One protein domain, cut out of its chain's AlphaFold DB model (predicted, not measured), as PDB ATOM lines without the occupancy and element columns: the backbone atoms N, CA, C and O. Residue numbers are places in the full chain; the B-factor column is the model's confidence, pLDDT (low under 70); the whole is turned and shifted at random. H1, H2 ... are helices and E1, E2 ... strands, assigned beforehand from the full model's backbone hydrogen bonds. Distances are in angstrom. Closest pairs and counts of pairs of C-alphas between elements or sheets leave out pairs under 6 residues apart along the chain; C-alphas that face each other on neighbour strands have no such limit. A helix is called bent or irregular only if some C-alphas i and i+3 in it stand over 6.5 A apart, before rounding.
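This is residues 83 to 218 of the 289 residues of an uncharacterized protein of Wuchereria bancrofti (UniProt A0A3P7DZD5). A strongly twisted sheet of six strands runs through the domain in the middle of three layers, with H5 and H6 over one face and H2 on the other, where the sheet curls round it. H1, H3 and H4 cluster by the ends of E1 and E2, and H7 lies off the sheet, near one end of H6. The printed part has 136 residues with seven named helices and six named strands, E1 H1 H2 E2 H3 H4 E3 H5 E4 H6 E5 E6 H7 along the chain; the class is mixed, helices and strands. The sheet's order is E3 E2 E1 E4 E5 E6, mixed, with E5 and E6 antiparallel. The whole is compact, with a radius of gyration of the C-alphas of 14.2 A and spans of 47 by 36 by 26 A.

The sheet's edge strands are E3, residues 146 to 148, and E6, residues 203 to 206; its inner strands are E2, residues 116 to 121, E1, residues 85 to 89, E4, residues 175 to 178, and E5, residues 196 to 200. Within hydrogen-bond range are N 148 and O 120 at 2.8 A for E3 and E2, N 87 and O 117 at 2.8 A for E2 and E1, N 88 and O 176 at 2.7 A for E1 and E4, N 197 and O 177 at 2.8 A for E4 and E5, and N 205 and O 198 at 2.8 A for the hairpin E5 and E6. H5, residues 158 to 171, is at a height of 8.0 A over the sheet and runs along E1 at 7 degrees on the local plane. H2, residues 104 to 112, is on the opposite face; its closest C-alphas to E2 are those of Pro 109 and Val 116, 5.6 A apart. H6, residues 182 to 189, touches H5 at a shallow tilt of 11 degrees, the same way, closest at the C-alphas of Leu 184 and Val 159, 6.2 A. H1, residues 91 to 99, touches H4, residues 132 to 143, about perpendicular at 87 degrees, closest at the C-alphas of Met 95 and Ala 138, 4.9 A. H3, residues 122 to 130, is the hub and forms a helical hairpin with H4, closest at the C-alphas of Leu 128 and Leu 139, 5.8 A. H7, residues 211 to 218, is not on the sheet. Each O i to N i+4 pair is within hydrogen-bond range in H1, H3, H6 and H7, against 4 of 5 in H2, 5 of 8 in H4 and 8 of 10 in H5. E1, H1 H2, E2 is a strand-helix-strand unit, two parallel neighbour strands with helices between, as are E2, H3 H4, E3 and E4, H6, E5; E3, H5, E4 is a split one, with E2 and E1 between its strands, and the four crossovers are right-handed.

E1 begins at C-alpha 85, (-22.285, -20.415, -48.313), and H7 ends at C-alpha 218, (-5.514, -18.146, -30.783). H5 is 22.2 A long and E2 16.2 A. H4 and H5 are irregular: C-alphas 134 and 137 are 7.9 A apart, and C-alphas 168 and 171 are 7.7 A apart.

The two C-alphas farthest apart are those of Ser 133 and Glu 218, 47.3 A. The printed part has no cut and no long link. Residues 170 to 173 have pLDDT under 70; the mean of the printed part is 91.4.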
ATOM      1  N   PRO A  83     -19.797 -15.904 -48.996       90.02
ATOM      2  CA  PRO A  83     -21.007 -16.302 -49.702       90.02
ATOM      3  C   PRO A  83     -20.745 -16.467 -51.215       90.02
ATOM      4  O   PRO A  83     -19.915 -15.729 -51.748       90.02
ATOM      5  N   PRO A  84     -21.468 -17.363 -51.913       93.32
ATOM      6  CA  PRO A  84     -22.563 -18.196 -51.410       93.32
ATOM      7  C   PRO A  84     -22.066 -19.303 -50.472       93.32
ATOM      8  O   PRO A  84     -21.122 -20.035 -50.767       93.32
ATOM      9  N   TYR A  85     -22.692 -19.419 -49.298       93.20
ATOM     10  CA  TYR A  85     -22.285 -20.415 -48.313       93.20
ATOM     11  C   TYR A  85     -22.734 -21.798 -48.761       93.20
ATOM     12  O   TYR A  85     -23.929 -22.050 -48.904       93.20
ATOM     13  N   GLN A  86     -21.786 -22.714 -48.910       93.23
ATOM     14  CA  GLN A  86     -22.084 -24.096 -49.259       93.23
ATOM     15  C   GLN A  86     -22.451 -24.878 -47.998       93.23
ATOM     16  O   GLN A  86     -21.681 -24.920 -47.037       93.23
ATOM     17  N   VAL A  87     -23.629 -25.496 -47.983       95.45
ATOM     18  CA  VAL A  87     -24.120 -26.298 -46.857       95.45
ATOM     19  C   VAL A  87     -24.264 -27.739 -47.308       95.45
ATOM     20  O   VAL A  87     -25.076 -28.031 -48.177       95.45
ATOM     21  N   LEU A  88     -23.509 -28.637 -46.683       95.50
ATOM     22  CA  LEU A  88     -23.622 -30.070 -46.882       95.50
ATOM     23  C   LEU A  88     -24.693 -30.643 -45.952       95.50
ATOM     24  O   LEU A  88     -24.577 -30.553 -44.728       95.50
ATOM     25  N   LEU A  89     -25.734 -31.213 -46.544       95.93
ATOM     26  CA  LEU A  89     -26.915 -31.710 -45.852       95.93
ATOM     27  C   LEU A  89     -26.801 -33.226 -45.614       95.93
ATOM     28  O   LEU A  89     -26.547 -33.993 -46.544       95.93
ATOM     29  N   ASP A  90     -26.991 -33.639 -44.362       94.65
ATOM     30  CA  ASP A  90     -27.062 -35.035 -43.925       94.65
ATOM     31  C   ASP A  90     -28.515 -35.563 -43.890       94.65
ATOM     32  O   ASP A  90     -29.464 -34.811 -43.641       94.65
ATOM     33  N   GLY A  91     -28.713 -36.869 -44.077       93.44
ATOM     34  CA  GLY A  91     -30.044 -37.488 -44.103       93.44
ATOM     35  C   GLY A  91     -30.827 -37.288 -42.800       93.44
ATOM     36  O   GLY A  91     -32.028 -37.001 -42.819       93.44
ATOM     37  N   THR A  92     -30.129 -37.323 -41.661       94.23
ATOM     38  CA  THR A  92     -30.708 -37.070 -40.330       94.23
ATOM     39  C   THR A  92     -31.262 -35.648 -40.194       94.23
ATOM     40  O   THR A  92     -32.338 -35.434 -39.628       94.23
ATOM     41  N   PHE A  93     -30.567 -34.665 -40.770       95.99
ATOM     42  CA  PHE A  93     -30.982 -33.267 -40.753       95.99
ATOM     43  C   PHE A  93     -32.182 -33.026 -41.674       95.99
ATOM     44  O   PHE A  93     -33.095 -32.289 -41.299       95.99
ATOM     45  N   ALA A  94     -32.231 -33.679 -42.842       95.21
ATOM     46  CA  ALA A  94     -33.401 -33.640 -43.723       95.21
ATOM     47  C   ALA A  94     -34.648 -34.215 -43.031       95.21
ATOM     48  O   ALA A  94     -35.720 -33.607 -43.081       95.21
ATOM     49  N   MET A  95     -34.499 -35.331 -42.309       93.93
ATOM     50  CA  MET A  95     -35.592 -35.918 -41.533       93.93
ATOM     51  C   MET A  95     -36.061 -34.986 -40.406       93.93
ATOM     52  O   MET A  95     -37.260 -34.751 -40.245       93.93
ATOM     53  N   ALA A  96     -35.129 -34.376 -39.670       95.00
ATOM     54  CA  ALA A  96     -35.454 -33.391 -38.640       95.00
ATOM     55  C   ALA A  96     -36.133 -32.135 -39.223       95.00
ATOM     56  O   ALA A  96     -37.017 -31.552 -38.588       95.00
ATOM     57  N   ALA A  97     -35.761 -31.710 -40.433       95.50
ATOM     58  CA  ALA A  97     -36.408 -30.596 -41.119       95.50
ATOM     59  C   ALA A  97     -37.857 -30.931 -41.498       95.50
ATOM     60  O   ALA A  97     -38.743 -30.099 -41.290       95.50
ATOM     61  N   LEU A  98     -38.106 -32.156 -41.975       93.77
ATOM     62  CA  LEU A  98     -39.446 -32.643 -42.297       93.77
ATOM     63  C   LEU A  98     -40.337 -32.702 -41.047       93.77
ATOM     64  O   LEU A  98     -41.436 -32.149 -41.052       93.77
ATOM     65  N   GLN A  99     -39.843 -33.292 -39.953       93.16
ATOM     66  CA  GLN A  99     -40.581 -33.397 -38.686       93.16
ATOM     67  C   GLN A  99     -40.977 -32.024 -38.123       93.16
ATOM     68  O   GLN A  99     -42.099 -31.836 -37.654       93.16
ATOM     69  N   ASN A 100     -40.078 -31.042 -38.218       92.17
ATOM     70  CA  ASN A 100     -40.312 -29.686 -37.722       92.17
ATOM     71  C   ASN A 100     -40.979 -28.754 -38.756       92.17
ATOM     72  O   ASN A 100     -41.140 -27.563 -38.480       92.17
ATOM     73  N   LYS A 101     -41.360 -29.268 -39.938       91.90
ATOM     74  CA  LYS A 101     -41.976 -28.512 -41.049       91.90
ATOM     75  C   LYS A 101     -41.156 -27.279 -41.466       91.90
ATOM     76  O   LYS A 101     -41.686 -26.181 -41.635       91.90
ATOM     77  N   ILE A 102     -39.838 -27.446 -41.591       91.82
ATOM     78  CA  ILE A 102     -38.897 -26.371 -41.926       91.82
ATOM     79  C   ILE A 102     -38.543 -26.426 -43.417       91.82
ATOM     80  O   ILE A 102     -37.828 -27.319 -43.863       91.82
ATOM     81  N   ASN A 103     -38.946 -25.400 -44.171       92.79
ATOM     82  CA  ASN A 103     -38.532 -25.231 -45.568       92.79
ATOM     83  C   ASN A 103     -37.063 -24.792 -45.644       92.79
ATOM     84  O   ASN A 103     -36.754 -23.609 -45.486       92.79
ATOM     85  N   LEU A 104     -36.151 -25.730 -45.901       93.58
ATOM     86  CA  LEU A 104     -34.707 -25.468 -45.887       93.58
ATOM     87  C   LEU A 104     -34.286 -24.368 -46.875       93.58
ATOM     88  O   LEU A 104     -33.555 -23.462 -46.478       93.58
ATOM     89  N   ARG A 105     -34.821 -24.377 -48.105       92.33
ATOM     90  CA  ARG A 105     -34.504 -23.398 -49.167       92.33
ATOM     91  C   ARG A 105     -34.786 -21.948 -48.761       92.33
ATOM     92  O   ARG A 105     -34.036 -21.051 -49.119       92.33
ATOM     93  N   GLU A 106     -35.835 -21.710 -47.977       91.58
ATOM     94  CA  GLU A 106     -36.155 -20.367 -47.483       91.58
ATOM     95  C   GLU A 106     -35.469 -20.038 -46.158       91.58
ATOM     96  O   GLU A 106     -35.051 -18.906 -45.920       91.58
ATOM     97  N   GLN A 107     -35.431 -21.005 -45.243       91.24
ATOM     98  CA  GLN A 107     -35.048 -20.759 -43.856       91.24
ATOM     99  C   GLN A 107     -33.536 -20.657 -43.678       91.24
ATOM    100  O   GLN A 107     -33.085 -19.904 -42.815       91.24
ATOM    101  N   MET A 108     -32.762 -21.355 -44.508       92.44
ATOM    102  CA  MET A 108     -31.303 -21.317 -44.471       92.44
ATOM    103  C   MET A 108     -30.744 -19.930 -44.842       92.44
ATOM    104  O   MET A 108     -30.058 -19.348 -43.992       92.44
ATOM    105  N   PRO A 109     -31.095 -19.319 -45.999       92.81
ATOM    106  CA  PRO A 109     -30.669 -17.953 -46.322       92.81
ATOM    107  C   PRO A 109     -31.153 -16.918 -45.301       92.81
ATOM    108  O   PRO A 109     -30.387 -16.052 -44.874       92.81
ATOM    109  N   LYS A 110     -32.407 -17.042 -44.830       89.61
ATOM    110  CA  LYS A 110     -32.973 -16.156 -43.797       89.61
ATOM    111  C   LYS A 110     -32.184 -16.228 -42.485       89.61
ATOM    112  O   LYS A 110     -32.034 -15.208 -41.818       89.61
ATOM    113  N   TYR A 111     -31.695 -17.406 -42.090       91.66
ATOM    114  CA  TYR A 111     -30.942 -17.588 -40.845       91.66
ATOM    115  C   TYR A 111     -29.487 -17.109 -40.945       91.66
ATOM    116  O   TYR A 111     -29.014 -16.409 -40.046       91.66
ATOM    117  N   LEU A 112     -28.792 -17.451 -42.036       91.14
ATOM    118  CA  LEU A 112     -27.391 -17.071 -42.259       91.14
ATOM    119  C   LEU A 112     -27.229 -15.623 -42.758       91.14
ATOM    120  O   LEU A 112     -26.125 -15.078 -42.693       91.14
ATOM    121  N   ASN A 113     -28.324 -14.980 -43.188       88.90
ATOM    122  CA  ASN A 113     -28.359 -13.623 -43.739       88.90
ATOM    123  C   ASN A 113     -27.357 -13.447 -44.898       88.90
ATOM    124  O   ASN A 113     -26.602 -12.472 -44.946       88.90
ATOM    125  N   ALA A 114     -27.324 -14.443 -45.783       91.33
ATOM    126  CA  ALA A 114     -26.458 -14.538 -46.950       91.33
ATOM    127  C   ALA A 114     -27.063 -15.530 -47.958       91.33
ATOM    128  O   ALA A 114     -27.990 -16.265 -47.616       91.33
ATOM    129  N   GLU A 115     -26.524 -15.561 -49.173       93.08
ATOM    130  CA  GLU A 115     -26.836 -16.591 -50.168       93.08
ATOM    131  C   GLU A 115     -26.271 -17.944 -49.721       93.08
ATOM    132  O   GLU A 115     -25.194 -18.010 -49.120       93.08
ATOM    133  N   VAL A 116     -27.037 -19.012 -49.951       94.98
ATOM    134  CA  VAL A 116     -26.737 -20.357 -49.453       94.98
ATOM    135  C   VAL A 116     -27.035 -21.380 -50.537       94.98
ATOM    136  O   VAL A 116     -28.183 -21.498 -50.965       94.98
ATOM    137  N   ASP A 117     -26.024 -22.174 -50.863       94.31
ATOM    138  CA  ASP A 117     -26.124 -23.309 -51.770       94.31
ATOM    139  C   ASP A 117     -26.177 -24.589 -50.941       94.31
ATOM    140  O   ASP A 117     -25.203 -24.988 -50.299       94.31
ATOM    141  N   ILE A 118     -27.342 -25.226 -50.923       95.63
ATOM    142  CA  ILE A 118     -27.546 -26.486 -50.211       95.63
ATOM    143  C   ILE A 118     -27.153 -27.628 -51.145       95.63
ATOM    144  O   ILE A 118     -27.671 -27.717 -52.257       95.63
ATOM    145  N   ARG A 119     -26.266 -28.505 -50.676       95.43
ATOM    146  CA  ARG A 119     -25.756 -29.656 -51.421       95.43
ATOM    147  C   ARG A 119     -25.881 -30.941 -50.615       95.43
ATOM    148  O   ARG A 119     -25.781 -30.930 -49.389       95.43
ATOM    149  N   VAL A 120     -26.052 -32.059 -51.305       95.79
ATOM    150  CA  VAL A 120     -26.143 -33.402 -50.715       95.79
ATOM    151  C   VAL A 120     -25.067 -34.287 -51.331       95.79
ATOM    152  O   VAL A 120     -24.743 -34.153 -52.505       95.79
ATOM    153  N   THR A 121     -24.492 -35.207 -50.562       95.12
ATOM    154  CA  THR A 121     -23.529 -36.168 -51.120       95.12
ATOM    155  C   THR A 121     -24.235 -37.346 -51.783       95.12
ATOM    156  O   THR A 121     -25.298 -37.784 -51.339       95.12
ATOM    157  N   SER A 122     -23.609 -37.939 -52.800       94.44
ATOM    158  CA  SER A 122     -24.114 -39.187 -53.388       94.44
ATOM    159  C   SER A 122     -24.148 -40.352 -52.389       94.44
ATOM    160  O   SER A 122     -24.956 -41.262 -52.551       94.44
ATOM    161  N   CYS A 123     -23.318 -40.319 -51.341       94.98
ATOM    162  CA  CYS A 123     -23.329 -41.315 -50.269       94.98
ATOM    163  C   CYS A 123     -24.569 -41.190 -49.378       94.98
ATOM    164  O   CYS A 123     -25.212 -42.198 -49.111       94.98
ATOM    165  N   VAL A 124     -24.952 -39.965 -48.995       94.87
ATOM    166  CA  VAL A 124     -26.192 -39.707 -48.235       94.87
ATOM    167  C   VAL A 124     -27.419 -40.139 -49.037       94.87
ATOM    168  O   VAL A 124     -28.329 -40.748 -48.486       94.87
ATOM    169  N   LEU A 125     -27.453 -39.861 -50.346       94.59
ATOM    170  CA  LEU A 125     -28.572 -40.291 -51.192       94.59
ATOM    171  C   LEU A 125     -28.711 -41.816 -51.234       94.59
ATOM    172  O   LEU A 125     -29.824 -42.313 -51.104       94.59
ATOM    173  N   LYS A 126     -27.599 -42.545 -51.368       93.68
ATOM    174  CA  LYS A 126     -27.602 -44.013 -51.387       93.68
ATOM    175  C   LYS A 126     -28.003 -44.617 -50.047       93.68
ATOM    176  O   LYS A 126     -28.826 -45.519 -50.020       93.68
ATOM    177  N   GLU A 127     -27.496 -44.074 -48.945       93.47
ATOM    178  CA  GLU A 127     -27.881 -44.512 -47.598       93.47
ATOM    179  C   GLU A 127     -29.387 -44.309 -47.350       93.47
ATOM    180  O   GLU A 127     -30.066 -45.197 -46.841       93.47
ATOM    181  N   LEU A 128     -29.948 -43.173 -47.784       93.67
ATOM    182  CA  LEU A 128     -31.390 -42.921 -47.701       93.67
ATOM    183  C   LEU A 128     -32.214 -43.837 -48.621       93.67
ATOM    184  O   LEU A 128     -33.351 -44.160 -48.284       93.67
ATOM    185  N   GLU A 129     -31.672 -44.238 -49.774       93.14
ATOM    186  CA  GLU A 129     -32.305 -45.206 -50.682       93.14
ATOM    187  C   GLU A 129     -32.335 -46.616 -50.073       93.14
ATOM    188  O   GLU A 129     -33.365 -47.286 -50.148       93.14
ATOM    189  N   GLU A 130     -31.253 -47.035 -49.415       91.72
ATOM    190  CA  GLU A 130     -31.133 -48.339 -48.745       91.72
ATOM    191  C   GLU A 130     -32.060 -48.470 -47.526       91.72
ATOM    192  O   GLU A 130     -32.630 -49.535 -47.292       91.72
ATOM    193  N   LEU A 131     -32.271 -47.383 -46.772       89.02
ATOM    194  CA  LEU A 131     -33.165 -47.366 -45.604       89.02
ATOM    195  C   LEU A 131     -34.663 -47.421 -45.973       89.02
ATOM    196  O   LEU A 131     -35.509 -47.685 -45.113       89.02
ATOM    197  N   GLY A 132     -35.012 -47.208 -47.245       83.74
ATOM    198  CA  GLY A 132     -36.342 -47.485 -47.784       83.74
ATOM    199  C   GLY A 132     -37.452 -46.509 -47.365       83.74
ATOM    200  O   GLY A 132     -37.257 -45.299 -47.221       83.74
ATOM    201  N   SER A 133     -38.674 -47.038 -47.228       84.25
ATOM    202  CA  SER A 133     -39.918 -46.250 -47.137       84.25
ATOM    203  C   SER A 133     -40.005 -45.339 -45.908       84.25
ATOM    204  O   SER A 133     -40.608 -44.268 -45.993       84.25
ATOM    205  N   ALA A 134     -39.371 -45.709 -44.792       85.48
ATOM    206  CA  ALA A 134     -39.405 -44.933 -43.551       85.48
ATOM    207  C   ALA A 134     -38.802 -43.524 -43.707       85.48
ATOM    208  O   ALA A 134     -39.267 -42.577 -43.072       85.48
ATOM    209  N   LEU A 135     -37.795 -43.372 -44.575       88.81
ATOM    210  CA  LEU A 135     -37.085 -42.112 -44.813       88.81
ATOM    211  C   LEU A 135     -37.358 -41.522 -46.204       88.81
ATOM    212  O   LEU A 135     -36.675 -40.589 -46.629       88.81
ATOM    213  N   TYR A 136     -38.402 -41.999 -46.889       91.47
ATOM    214  CA  TYR A 136     -38.764 -41.538 -48.233       91.47
ATOM    215  C   TYR A 136     -38.954 -40.014 -48.313       91.47
ATOM    216  O   TYR A 136     -38.517 -39.370 -49.268       91.47
ATOM    217  N   GLY A 137     -39.549 -39.407 -47.279       92.26
ATOM    218  CA  GLY A 137     -39.720 -37.955 -47.209       92.26
ATOM    219  C   GLY A 137     -38.392 -37.191 -47.144       92.26
ATOM    220  O   GLY A 137     -38.235 -36.176 -47.821       92.26
ATOM    221  N   ALA A 138     -37.414 -37.695 -46.384       93.13
ATOM    222  CA  ALA A 138     -36.077 -37.106 -46.312       93.13
ATOM    223  C   ALA A 138     -35.331 -37.259 -47.647       93.13
ATOM    224  O   ALA A 138     -34.734 -36.299 -48.133       93.13
ATOM    225  N   LEU A 139     -35.444 -38.427 -48.287       94.39
ATOM    226  CA  LEU A 139     -34.896 -38.689 -49.618       94.39
ATOM    227  C   LEU A 139     -35.452 -37.721 -50.669       94.39
ATOM    228  O   LEU A 139     -34.684 -37.171 -51.457       94.39
ATOM    229  N   HIS A 140     -36.765 -37.471 -50.668       93.49
ATOM    230  CA  HIS A 140     -37.383 -36.541 -51.612       93.49
ATOM    231  C   HIS A 140     -36.857 -35.110 -51.431       93.49
ATOM    232  O   HIS A 140     -36.531 -34.455 -52.417       93.49
ATOM    233  N   ILE A 141     -36.708 -34.648 -50.184       93.37
ATOM    234  CA  ILE A 141     -36.117 -33.334 -49.880       93.37
ATOM    235  C   ILE A 141     -34.669 -33.266 -50.378       93.37
ATOM    236  O   ILE A 141     -34.287 -32.295 -51.023       93.37
ATOM    237  N   CYS A 142     -33.866 -34.302 -50.124       94.02
ATOM    238  CA  CYS A 142     -32.473 -34.350 -50.561       94.02
ATOM    239  C   CYS A 142     -32.324 -34.328 -52.091       94.02
ATOM    240  O   CYS A 142     -31.424 -33.664 -52.598       94.02
ATOM    241  N   LYS A 143     -33.223 -34.987 -52.835       94.07
ATOM    242  CA  LYS A 143     -33.212 -35.004 -54.312       94.07
ATOM    243  C   LYS A 143     -33.527 -33.645 -54.956       94.07
ATOM    244  O   LYS A 143     -33.261 -33.473 -56.139       94.07
ATOM    245  N   GLN A 144     -34.075 -32.685 -54.208       93.53
ATOM    246  CA  GLN A 144     -34.353 -31.324 -54.695       93.53
ATOM    247  C   GLN A 144     -33.128 -30.392 -54.669       93.53
ATOM    248  O   GLN A 144     -33.225 -29.246 -55.120       93.53
ATOM    249  N   PHE A 145     -32.017 -30.835 -54.079       94.97
ATOM    250  CA  PHE A 145     -30.783 -30.066 -53.926       94.97
ATOM    251  C   PHE A 145     -29.664 -30.620 -54.810       94.97
ATOM    252  O   PHE A 145     -29.734 -31.751 -55.288       94.97
ATOM    253  N   ASP A 146     -28.618 -29.817 -55.008       94.80
ATOM    254  CA  ASP A 146     -27.508 -30.189 -55.880       94.80
ATOM    255  C   ASP A 146     -26.667 -31.311 -55.264       94.80
ATOM    256  O   ASP A 146     -26.413 -31.343 -54.055       94.80
ATOM    257  N   VAL A 147     -26.206 -32.235 -56.106       95.08
ATOM    258  CA  VAL A 147     -25.397 -33.373 -55.657       95.08
ATOM    259  C   VAL A 147     -23.913 -33.028 -55.734       95.08
ATOM    260  O   VAL A 147     -23.367 -32.799 -56.811       95.08
ATOM    261  N   GLU A 148     -23.242 -33.043 -54.586       92.68
ATOM    262  CA  GLU A 148     -21.802 -32.834 -54.479       92.68
ATOM    263  C   GLU A 148     -21.038 -34.132 -54.777       92.68
ATOM    264  O   GLU A 148     -21.317 -35.204 -54.218       92.68
ATOM    265  N   SER A 149     -20.017 -34.038 -55.634       90.31
ATOM    266  CA  SER A 149     -19.158 -35.173 -55.969       90.31
ATOM    267  C   SER A 149     -18.296 -35.587 -54.773       90.31
ATOM    268  O   SER A 149     -17.487 -34.807 -54.268       90.31
ATOM    269  N   CYS A 150     -18.421 -36.843 -54.342       89.31
ATOM    270  CA  CYS A 150     -17.639 -37.369 -53.227       89.31
ATOM    271  C   CYS A 150     -16.177 -37.608 -53.653       89.31
ATOM    272  O   CYS A 150     -15.931 -38.235 -54.686       89.31
ATOM    273  N   PRO A 151     -15.178 -37.198 -52.854       86.15
ATOM    274  CA  PRO A 151     -13.767 -37.337 -53.209       86.15
ATOM    275  C   PRO A 151     -13.192 -38.741 -52.924       86.15
ATOM    276  O   PRO A 151     -11.979 -38.892 -52.749       86.15
ATOM    277  N   HIS A 152     -14.049 -39.758 -52.821       87.14
ATOM    278  CA  HIS A 152     -13.683 -41.147 -52.563       87.14
ATOM    279  C   HIS A 152     -14.442 -42.096 -53.496       87.14
ATOM    280  O   HIS A 152     -15.575 -41.838 -53.897       87.14
ATOM    281  N   LYS A 153     -13.792 -43.209 -53.824       86.93
ATOM    282  CA  LYS A 153     -14.368 -44.371 -54.504       86.93
ATOM    283  C   LYS A 153     -13.875 -45.605 -53.731       86.93
ATOM    284  O   LYS A 153     -12.686 -45.613 -53.402       86.93
ATOM    285  N   PRO A 154     -14.711 -46.607 -53.398       87.47
ATOM    286  CA  PRO A 154     -16.158 -46.737 -53.633       87.47
ATOM    287  C   PRO A 154     -17.013 -45.823 -52.728       87.47
ATOM    288  O   PRO A 154     -16.483 -45.026 -51.947       87.47
ATOM    289  N   VAL A 155     -18.340 -45.913 -52.873       86.81
ATOM    290  CA  VAL A 155     -19.303 -45.277 -51.958       86.81
ATOM    291  C   VAL A 155     -19.119 -45.845 -50.553       86.81
ATOM    292  O   VAL A 155     -18.841 -47.030 -50.393       86.81
ATOM    293  N   ARG A 156     -19.221 -44.969 -49.557       90.86
ATOM    294  CA  ARG A 156     -19.090 -45.286 -48.132       90.86
ATOM    295  C   ARG A 156     -20.377 -44.889 -47.420       90.86
ATOM    296  O   ARG A 156     -21.221 -44.229 -48.024       90.86
ATOM    297  N   THR A 157     -20.483 -45.228 -46.140       93.04
ATOM    298  CA  THR A 157     -21.543 -44.704 -45.267       93.04
ATOM    299  C   THR A 157     -21.517 -43.171 -45.251       93.04
ATOM    300  O   THR A 157     -20.458 -42.555 -45.462       93.04
ATOM    301  N   ALA A 158     -22.660 -42.518 -45.013       93.06
ATOM    302  CA  ALA A 158     -22.715 -41.054 -45.038       93.06
ATOM    303  C   ALA A 158     -21.793 -40.431 -43.985       93.06
ATOM    304  O   ALA A 158     -21.074 -39.470 -44.273       93.06
ATOM    305  N   VAL A 159     -21.741 -41.036 -42.796       94.46
ATOM    306  CA  VAL A 159     -20.880 -40.624 -41.683       94.46
ATOM    307  C   VAL A 159     -19.408 -40.595 -42.106       94.46
ATOM    308  O   VAL A 159     -18.704 -39.610 -41.862       94.46
ATOM    309  N   GLU A 160     -18.917 -41.640 -42.777       94.05
ATOM    310  CA  GLU A 160     -17.532 -41.693 -43.255       94.05
ATOM    311  C   GLU A 160     -17.260 -40.706 -44.390       94.05
ATOM    312  O   GLU A 160     -16.205 -40.063 -44.404       94.05
ATOM    313  N   CYS A 161     -18.206 -40.565 -45.323       94.08
ATOM    314  CA  CYS A 161     -18.125 -39.596 -46.413       94.08
ATOM    315  C   CYS A 161     -17.976 -38.173 -45.861       94.08
ATOM    316  O   CYS A 161     -17.033 -37.460 -46.217       94.08
ATOM    317  N   ILE A 162     -18.856 -37.782 -44.936       93.92
ATOM    318  CA  ILE A 162     -18.864 -36.451 -44.324       93.92
ATOM    319  C   ILE A 162     -17.579 -36.215 -43.519       93.92
ATOM    320  O   ILE A 162     -16.924 -35.186 -43.706       93.92
ATOM    321  N   LYS A 163     -17.145 -37.181 -42.692       93.54
ATOM    322  CA  LYS A 163     -15.860 -37.102 -41.964       93.54
ATOM    323  C   LYS A 163     -14.685 -36.906 -42.926       93.54
ATOM    324  O   LYS A 163     -13.793 -36.094 -42.670       93.54
ATOM    325  N   HIS A 164     -14.668 -37.629 -44.043       92.04
ATOM    326  CA  HIS A 164     -13.615 -37.518 -45.047       92.04
ATOM    327  C   HIS A 164     -13.639 -36.162 -45.777       92.04
ATOM    328  O   HIS A 164     -12.578 -35.571 -45.988       92.04
ATOM    329  N   MET A 165     -14.821 -35.631 -46.104       91.09
ATOM    330  CA  MET A 165     -14.973 -34.289 -46.680       91.09
ATOM    331  C   MET A 165     -14.493 -33.197 -45.718       91.09
ATOM    332  O   MET A 165     -13.691 -32.350 -46.112       91.09
ATOM    333  N   ALA A 166     -14.890 -33.262 -44.445       90.83
ATOM    334  CA  ALA A 166     -14.470 -32.305 -43.424       90.83
ATOM    335  C   ALA A 166     -12.942 -32.278 -43.242       90.83
ATOM    336  O   ALA A 166     -12.341 -31.210 -43.152       90.83
ATOM    337  N   ARG A 167     -12.271 -33.437 -43.286       88.88
ATOM    338  CA  ARG A 167     -10.798 -33.507 -43.203       88.88
ATOM    339  C   ARG A 167     -10.092 -32.848 -44.395       88.88
ATOM    340  O   ARG A 167      -8.996 -32.315 -44.225       88.88
ATOM    341  N   ARG A 168     -10.698 -32.864 -45.589       86.62
ATOM    342  CA  ARG A 168     -10.137 -32.247 -46.809       86.62
ATOM    343  C   ARG A 168     -10.423 -30.746 -46.940       86.62
ATOM    344  O   ARG A 168      -9.831 -30.099 -47.802       86.62
ATOM    345  N   MET A 169     -11.262 -30.180 -46.071       78.71
ATOM    346  CA  MET A 169     -11.722 -28.783 -46.110       78.71
ATOM    347  C   MET A 169     -10.596 -27.744 -45.967       78.71
ATOM    348  O   MET A 169     -10.763 -26.598 -46.372       78.71
ATOM    349  N   LYS A 170      -9.419 -28.130 -45.455       62.51
ATOM    350  CA  LYS A 170      -8.377 -27.215 -44.954       62.51
ATOM    351  C   LYS A 170      -7.879 -26.113 -45.908       62.51
ATOM    352  O   LYS A 170      -7.239 -25.192 -45.415       62.51
ATOM    353  N   ARG A 171      -8.104 -26.178 -47.231       60.29
ATOM    354  CA  ARG A 171      -7.600 -25.148 -48.177       60.29
ATOM    355  C   ARG A 171      -8.460 -24.820 -49.405       60.29
ATOM    356  O   ARG A 171      -8.064 -23.939 -50.156       60.29
ATOM    357  N   ARG A 172      -9.553 -25.539 -49.687       61.15
ATOM    358  CA  ARG A 172     -10.207 -25.468 -51.018       61.15
ATOM    359  C   ARG A 172     -11.633 -24.943 -50.999       61.15
ATOM    360  O   ARG A 172     -11.965 -24.079 -51.794       61.15
ATOM    361  N   ALA A 173     -12.459 -25.480 -50.117       63.38
ATOM    362  CA  ALA A 173     -13.861 -25.121 -50.010       63.38
ATOM    363  C   ALA A 173     -14.269 -25.313 -48.561       63.38
ATOM    364  O   ALA A 173     -13.935 -26.339 -47.965       63.38
ATOM    365  N   THR A 174     -14.949 -24.325 -47.998       81.75
ATOM    366  CA  THR A 174     -15.462 -24.376 -46.636       81.75
ATOM    367  C   THR A 174     -16.959 -24.655 -46.671       81.75
ATOM    368  O   THR A 174     -17.736 -23.795 -47.079       81.75
ATOM    369  N   TYR A 175     -17.356 -25.843 -46.220       91.66
ATOM    370  CA  TYR A 175     -18.755 -26.231 -46.084       91.66
ATOM    371  C   TYR A 175     -19.272 -25.985 -44.664       91.66
ATOM    372  O   TYR A 175     -18.553 -26.168 -43.680       91.66
ATOM    373  N   PHE A 176     -20.551 -25.644 -44.555       94.41
ATOM    374  CA  PHE A 176     -21.337 -25.854 -43.346       94.41
ATOM    375  C   PHE A 176     -21.873 -27.276 -43.337       94.41
ATOM    376  O   PHE A 176     -22.475 -27.704 -44.314       94.41
ATOM    377  N   PHE A 177     -21.714 -27.993 -42.234       95.72
ATOM    378  CA  PHE A 177     -22.245 -29.347 -42.107       95.72
ATOM    379  C   PHE A 177     -23.559 -29.311 -41.344       95.72
ATOM    380  O   PHE A 177     -23.590 -28.895 -40.189       95.72
ATOM    381  N   ALA A 178     -24.644 -29.724 -41.988       96.63
ATOM    382  CA  ALA A 178     -25.966 -29.785 -41.389       96.63
ATOM    383  C   ALA A 178     -26.291 -31.233 -41.007       96.63
ATOM    384  O   ALA A 178     -26.637 -32.030 -41.874       96.63
ATOM    385  N   THR A 179     -26.161 -31.563 -39.719       96.47
ATOM    386  CA  THR A 179     -26.375 -32.915 -39.178       96.47
ATOM    387  C   THR A 179     -27.112 -32.868 -37.839       96.47
ATOM    388  O   THR A 179     -27.052 -31.870 -37.116       96.47
ATOM    389  N   GLN A 180     -27.842 -33.939 -37.530       95.28
ATOM    390  CA  GLN A 180     -28.487 -34.151 -36.234       95.28
ATOM    391  C   GLN A 180     -27.839 -35.305 -35.444       95.28
ATOM    392  O   GLN A 180     -28.203 -35.524 -34.289       95.28
ATOM    393  N   ASP A 181     -26.881 -36.024 -36.037       95.15
ATOM    394  CA  ASP A 181     -26.163 -37.113 -35.378       95.15
ATOM    395  C   ASP A 181     -25.092 -36.570 -34.415       95.15
ATOM    396  O   ASP A 181     -24.259 -35.729 -34.772       95.15
ATOM    397  N   ASN A 182     -25.118 -37.062 -33.177       94.77
ATOM    398  CA  ASN A 182     -24.193 -36.660 -32.125       94.77
ATOM    399  C   ASN A 182     -22.780 -37.199 -32.386       94.77
ATOM    400  O   ASN A 182     -21.817 -36.450 -32.220       94.77
ATOM    401  N   GLU A 183     -22.642 -38.446 -32.850       95.17
ATOM    402  CA  GLU A 183     -21.332 -39.071 -33.085       95.17
ATOM    403  C   GLU A 183     -20.589 -38.381 -34.231       95.17
ATOM    404  O   GLU A 183     -19.392 -38.071 -34.142       95.17
ATOM    405  N   LEU A 184     -21.308 -38.082 -35.316       94.93
ATOM    406  CA  LEU A 184     -20.776 -37.279 -36.406       94.93
ATOM    407  C   LEU A 184     -20.435 -35.858 -35.941       94.93
ATOM    408  O   LEU A 184     -19.362 -35.353 -36.275       94.93
ATOM    409  N   THR A 185     -21.291 -35.228 -35.134       95.55
ATOM    410  CA  THR A 185     -21.038 -33.882 -34.596       95.55
ATOM    411  C   THR A 185     -19.755 -33.828 -33.765       95.55
ATOM    412  O   THR A 185     -18.947 -32.914 -33.941       95.55
ATOM    413  N   GLU A 186     -19.530 -34.796 -32.877       94.97
ATOM    414  CA  GLU A 186     -18.311 -34.874 -32.066       94.97
ATOM    415  C   GLU A 186     -17.066 -35.055 -32.932       94.97
ATOM    416  O   GLU A 186     -16.078 -34.338 -32.755       94.97
ATOM    417  N   ALA A 187     -17.132 -35.932 -33.934       94.89
ATOM    418  CA  ALA A 187     -16.032 -36.132 -34.870       94.89
ATOM    419  C   ALA A 187     -15.722 -34.878 -35.708       94.89
ATOM    420  O   ALA A 187     -14.554 -34.600 -35.988       94.89
ATOM    421  N   LEU A 188     -16.742 -34.107 -36.099       94.31
ATOM    422  CA  LEU A 188     -16.567 -32.845 -36.822       94.31
ATOM    423  C   LEU A 188     -15.963 -31.753 -35.931       94.31
ATOM    424  O   LEU A 188     -15.120 -30.993 -36.399       94.31
ATOM    425  N   LYS A 189     -16.316 -31.706 -34.638       93.53
ATOM    426  CA  LYS A 189     -15.737 -30.752 -33.672       93.53
ATOM    427  C   LYS A 189     -14.233 -30.920 -33.479       93.53
ATOM    428  O   LYS A 189     -13.563 -29.931 -33.173       93.53
ATOM    429  N   GLN A 190     -13.713 -32.132 -33.684       92.65
ATOM    430  CA  GLN A 190     -12.275 -32.415 -33.639       92.65
ATOM    431  C   GLN A 190     -11.487 -31.731 -34.768       92.65
ATOM    432  O   GLN A 190     -10.268 -31.597 -34.690       92.65
ATOM    433  N   ILE A 191     -12.162 -31.288 -35.832       90.86
ATOM    434  CA  ILE A 191     -11.533 -30.639 -36.979       90.86
ATOM    435  C   ILE A 191     -11.689 -29.114 -36.825       90.86
ATOM    436  O   ILE A 191     -12.815 -28.625 -36.707       90.86
ATOM    437  N   PRO A 192     -10.591 -28.331 -36.829       90.38
ATOM    438  CA  PRO A 192     -10.684 -26.878 -36.725       90.38
ATOM    439  C   PRO A 192     -11.346 -26.277 -37.968       90.38
ATOM    440  O   PRO A 192     -11.065 -26.690 -39.094       90.38
ATOM    441  N   GLY A 193     -12.182 -25.259 -37.760       89.02
ATOM    442  CA  GLY A 193     -12.751 -24.462 -38.850       89.02
ATOM    443  C   GLY A 193     -14.014 -25.030 -39.482       89.02
ATOM    444  O   GLY A 193     -14.424 -24.543 -40.531       89.02
ATOM    445  N   VAL A 194     -14.638 -26.028 -38.854       92.37
ATOM    446  CA  VAL A 194     -15.843 -26.692 -39.359       92.37
ATOM    447  C   VAL A 194     -17.099 -26.121 -38.684       92.37
ATOM    448  O   VAL A 194     -17.352 -26.417 -37.514       92.37
ATOM    449  N   PRO A 195     -17.922 -25.315 -39.382       93.89
ATOM    450  CA  PRO A 195     -19.183 -24.848 -38.835       93.89
ATOM    451  C   PRO A 195     -20.271 -25.924 -38.960       93.89
ATOM    452  O   PRO A 195     -20.537 -26.445 -40.044       93.89
ATOM    453  N   ILE A 196     -20.932 -26.223 -37.839       95.62
ATOM    454  CA  ILE A 196     -21.978 -27.249 -37.740       95.62
ATOM    455  C   ILE A 196     -23.342 -26.582 -37.533       95.62
ATOM    456  O   ILE A 196     -23.482 -25.653 -36.731       95.62
ATOM    457  N   LEU A 197     -24.349 -27.068 -38.253       96.12
ATOM    458  CA  LEU A 197     -25.749 -26.678 -38.154       96.12
ATOM    459  C   LEU A 197     -26.580 -27.864 -37.664       96.12
ATOM    460  O   LEU A 197     -26.413 -28.981 -38.139       96.12
ATOM    461  N   PHE A 198     -27.517 -27.598 -36.760       95.68
ATOM    462  CA  PHE A 198     -28.445 -28.591 -36.221       95.68
ATOM    463  C   PHE A 198     -29.842 -27.981 -36.052       95.68
ATOM    464  O   PHE A 198     -30.008 -26.756 -36.100       95.68
ATOM    465  N   ILE A 199     -30.859 -28.816 -35.829       95.13
ATOM    466  CA  ILE A 199     -32.240 -28.361 -35.618       95.13
ATOM    467  C   ILE A 199     -32.648 -28.632 -34.167       95.13
ATOM    468  O   ILE A 199     -32.594 -29.762 -33.685       95.13
ATOM    469  N   LYS A 200     -33.072 -27.583 -33.453       92.07
ATOM    470  CA  LYS A 200     -33.731 -27.684 -32.135       92.07
ATOM    471  C   LYS A 200     -34.838 -26.640 -32.031       92.07
ATOM    472  O   LYS A 200     -34.691 -25.541 -32.558       92.07
ATOM    473  N   TYR A 201     -35.926 -26.963 -31.332       86.69
ATOM    474  CA  TYR A 201     -37.059 -26.050 -31.098       86.69
ATOM    475  C   TYR A 201     -37.626 -25.424 -32.391       86.69
ATOM    476  O   TYR A 201     -37.798 -24.209 -32.474       86.69
ATOM    477  N   ASN A 202     -37.871 -26.239 -33.426       87.04
ATOM    478  CA  ASN A 202     -38.368 -25.795 -34.743       87.04
ATOM    479  C   ASN A 202     -37.480 -24.743 -35.437       87.04
ATOM    480  O   ASN A 202     -37.941 -23.925 -36.239       87.04
ATOM    481  N   ALA A 203     -36.189 -24.734 -35.108       89.12
ATOM    482  CA  ALA A 203     -35.254 -23.705 -35.514       89.12
ATOM    483  C   ALA A 203     -33.892 -24.298 -35.891       89.12
ATOM    484  O   ALA A 203     -33.319 -25.108 -35.169       89.12
ATOM    485  N   ILE A 204     -33.347 -23.820 -37.011       93.71
ATOM    486  CA  ILE A 204     -31.966 -24.086 -37.423       93.71
ATOM    487  C   ILE A 204     -31.027 -23.267 -36.537       93.71
ATOM    488  O   ILE A 204     -31.231 -22.059 -36.351       93.71
ATOM    489  N   LEU A 205     -30.021 -23.914 -35.969       94.54
ATOM    490  CA  LEU A 205     -29.054 -23.303 -35.071       94.54
ATOM    491  C   LEU A 205     -27.639 -23.650 -35.515       94.54
ATOM    492  O   LEU A 205     -27.360 -24.785 -35.884       94.54
ATOM    493  N   ILE A 206     -26.752 -22.659 -35.447       94.73
ATOM    494  CA  ILE A 206     -25.314 -22.863 -35.609       94.73
ATOM    495  C   ILE A 206     -24.673 -23.181 -34.262       94.73
ATOM    496  O   ILE A 206     -24.933 -22.501 -33.255       94.73
ATOM    497  N   ASP A 207     -23.848 -24.225 -34.239       94.30
ATOM    498  CA  ASP A 207     -23.124 -24.599 -33.035       94.30
ATOM    499  C   ASP A 207     -22.029 -23.583 -32.702       94.30
ATOM    500  O   ASP A 207     -21.589 -22.783 -33.531       94.30
ATOM    501  N   LYS A 208     -21.615 -23.571 -31.436       93.45
ATOM    502  CA  LYS A 208     -20.459 -22.785 -31.007       93.45
ATOM    503  C   LYS A 208     -19.204 -23.312 -31.721       93.45
ATOM    504  O   LYS A 208     -19.133 -24.510 -31.994       93.45
ATOM    505  N   PRO A 209     -18.217 -22.446 -32.005       92.25
ATOM    506  CA  PRO A 209     -16.924 -22.915 -32.488       92.25
ATOM    507  C   PRO A 209     -16.342 -23.931 -31.500       92.25
ATOM    508  O   PRO A 209     -16.472 -23.752 -30.286       92.25
ATOM    509  N   SER A 210     -15.747 -25.004 -32.026       92.63
ATOM    510  CA  SER A 210     -15.108 -26.021 -31.191       92.63
ATOM    511  C   SER A 210     -13.897 -25.443 -30.464       92.63
ATOM    512  O   SER A 210     -13.282 -24.482 -30.931       92.63
ATOM    513  N   GLU A 211     -13.527 -26.042 -29.334       92.78
ATOM    514  CA  GLU A 211     -12.338 -25.639 -28.570       92.78
ATOM    515  C   GLU A 211     -11.080 -25.690 -29.441       92.78
ATOM    516  O   GLU A 211     -10.276 -24.767 -29.421       92.78
ATOM    517  N   ILE A 212     -10.979 -26.699 -30.307       91.98
ATOM    518  CA  ILE A 212      -9.882 -26.854 -31.271       91.98
ATOM    519  C   ILE A 212      -9.880 -25.725 -32.305       91.98
ATOM    520  O   ILE A 212      -8.826 -25.206 -32.655       91.98
ATOM    521  N   THR A 213     -11.059 -25.295 -32.768       91.28
ATOM    522  CA  THR A 213     -11.176 -24.125 -33.650       91.28
ATOM    523  C   THR A 213     -10.700 -22.860 -32.939       91.28
ATOM    524  O   THR A 213      -9.985 -22.067 -33.539       91.28
ATOM    525  N   ILE A 214     -11.072 -22.667 -31.672       91.90
ATOM    526  CA  ILE A 214     -10.651 -21.505 -30.876       91.90
ATOM    527  C   ILE A 214      -9.133 -21.522 -30.668       91.90
ATOM    528  O   ILE A 214      -8.483 -20.518 -30.934       91.90
ATOM    529  N   GLN A 215      -8.561 -22.669 -30.295       91.10
ATOM    530  CA  GLN A 215      -7.115 -22.838 -30.143       91.10
ATOM    531  C   GLN A 215      -6.365 -22.539 -31.445       91.10
ATOM    532  O   GLN A 215      -5.333 -21.879 -31.418       91.10
ATOM    533  N   GLU A 216      -6.882 -22.977 -32.597       87.10
ATOM    534  CA  GLU A 216      -6.274 -22.686 -33.900       87.10
ATOM    535  C   GLU A 216      -6.309 -21.188 -34.243       87.10
ATOM    536  O   GLU A 216      -5.384 -20.676 -34.865       87.10
ATOM    537  N   ILE A 217      -7.354 -20.476 -33.816       86.56
ATOM    538  CA  ILE A 217      -7.471 -19.022 -33.989       86.56
ATOM    539  C   ILE A 217      -6.527 -18.269 -33.041       86.56
ATOM    540  O   ILE A 217      -5.982 -17.232 -33.419       86.56
ATOM    541  N   GLU A 218      -6.364 -18.758 -31.810       86.06
ATOM    542  CA  GLU A 218      -5.514 -18.146 -30.783       86.06
ATOM    543  C   GLU A 218      -4.021 -18.367 -31.030       86.06
ATOM    544  O   GLU A 218      -3.210 -17.560 -30.567       86.06
TER     545      GLU A 218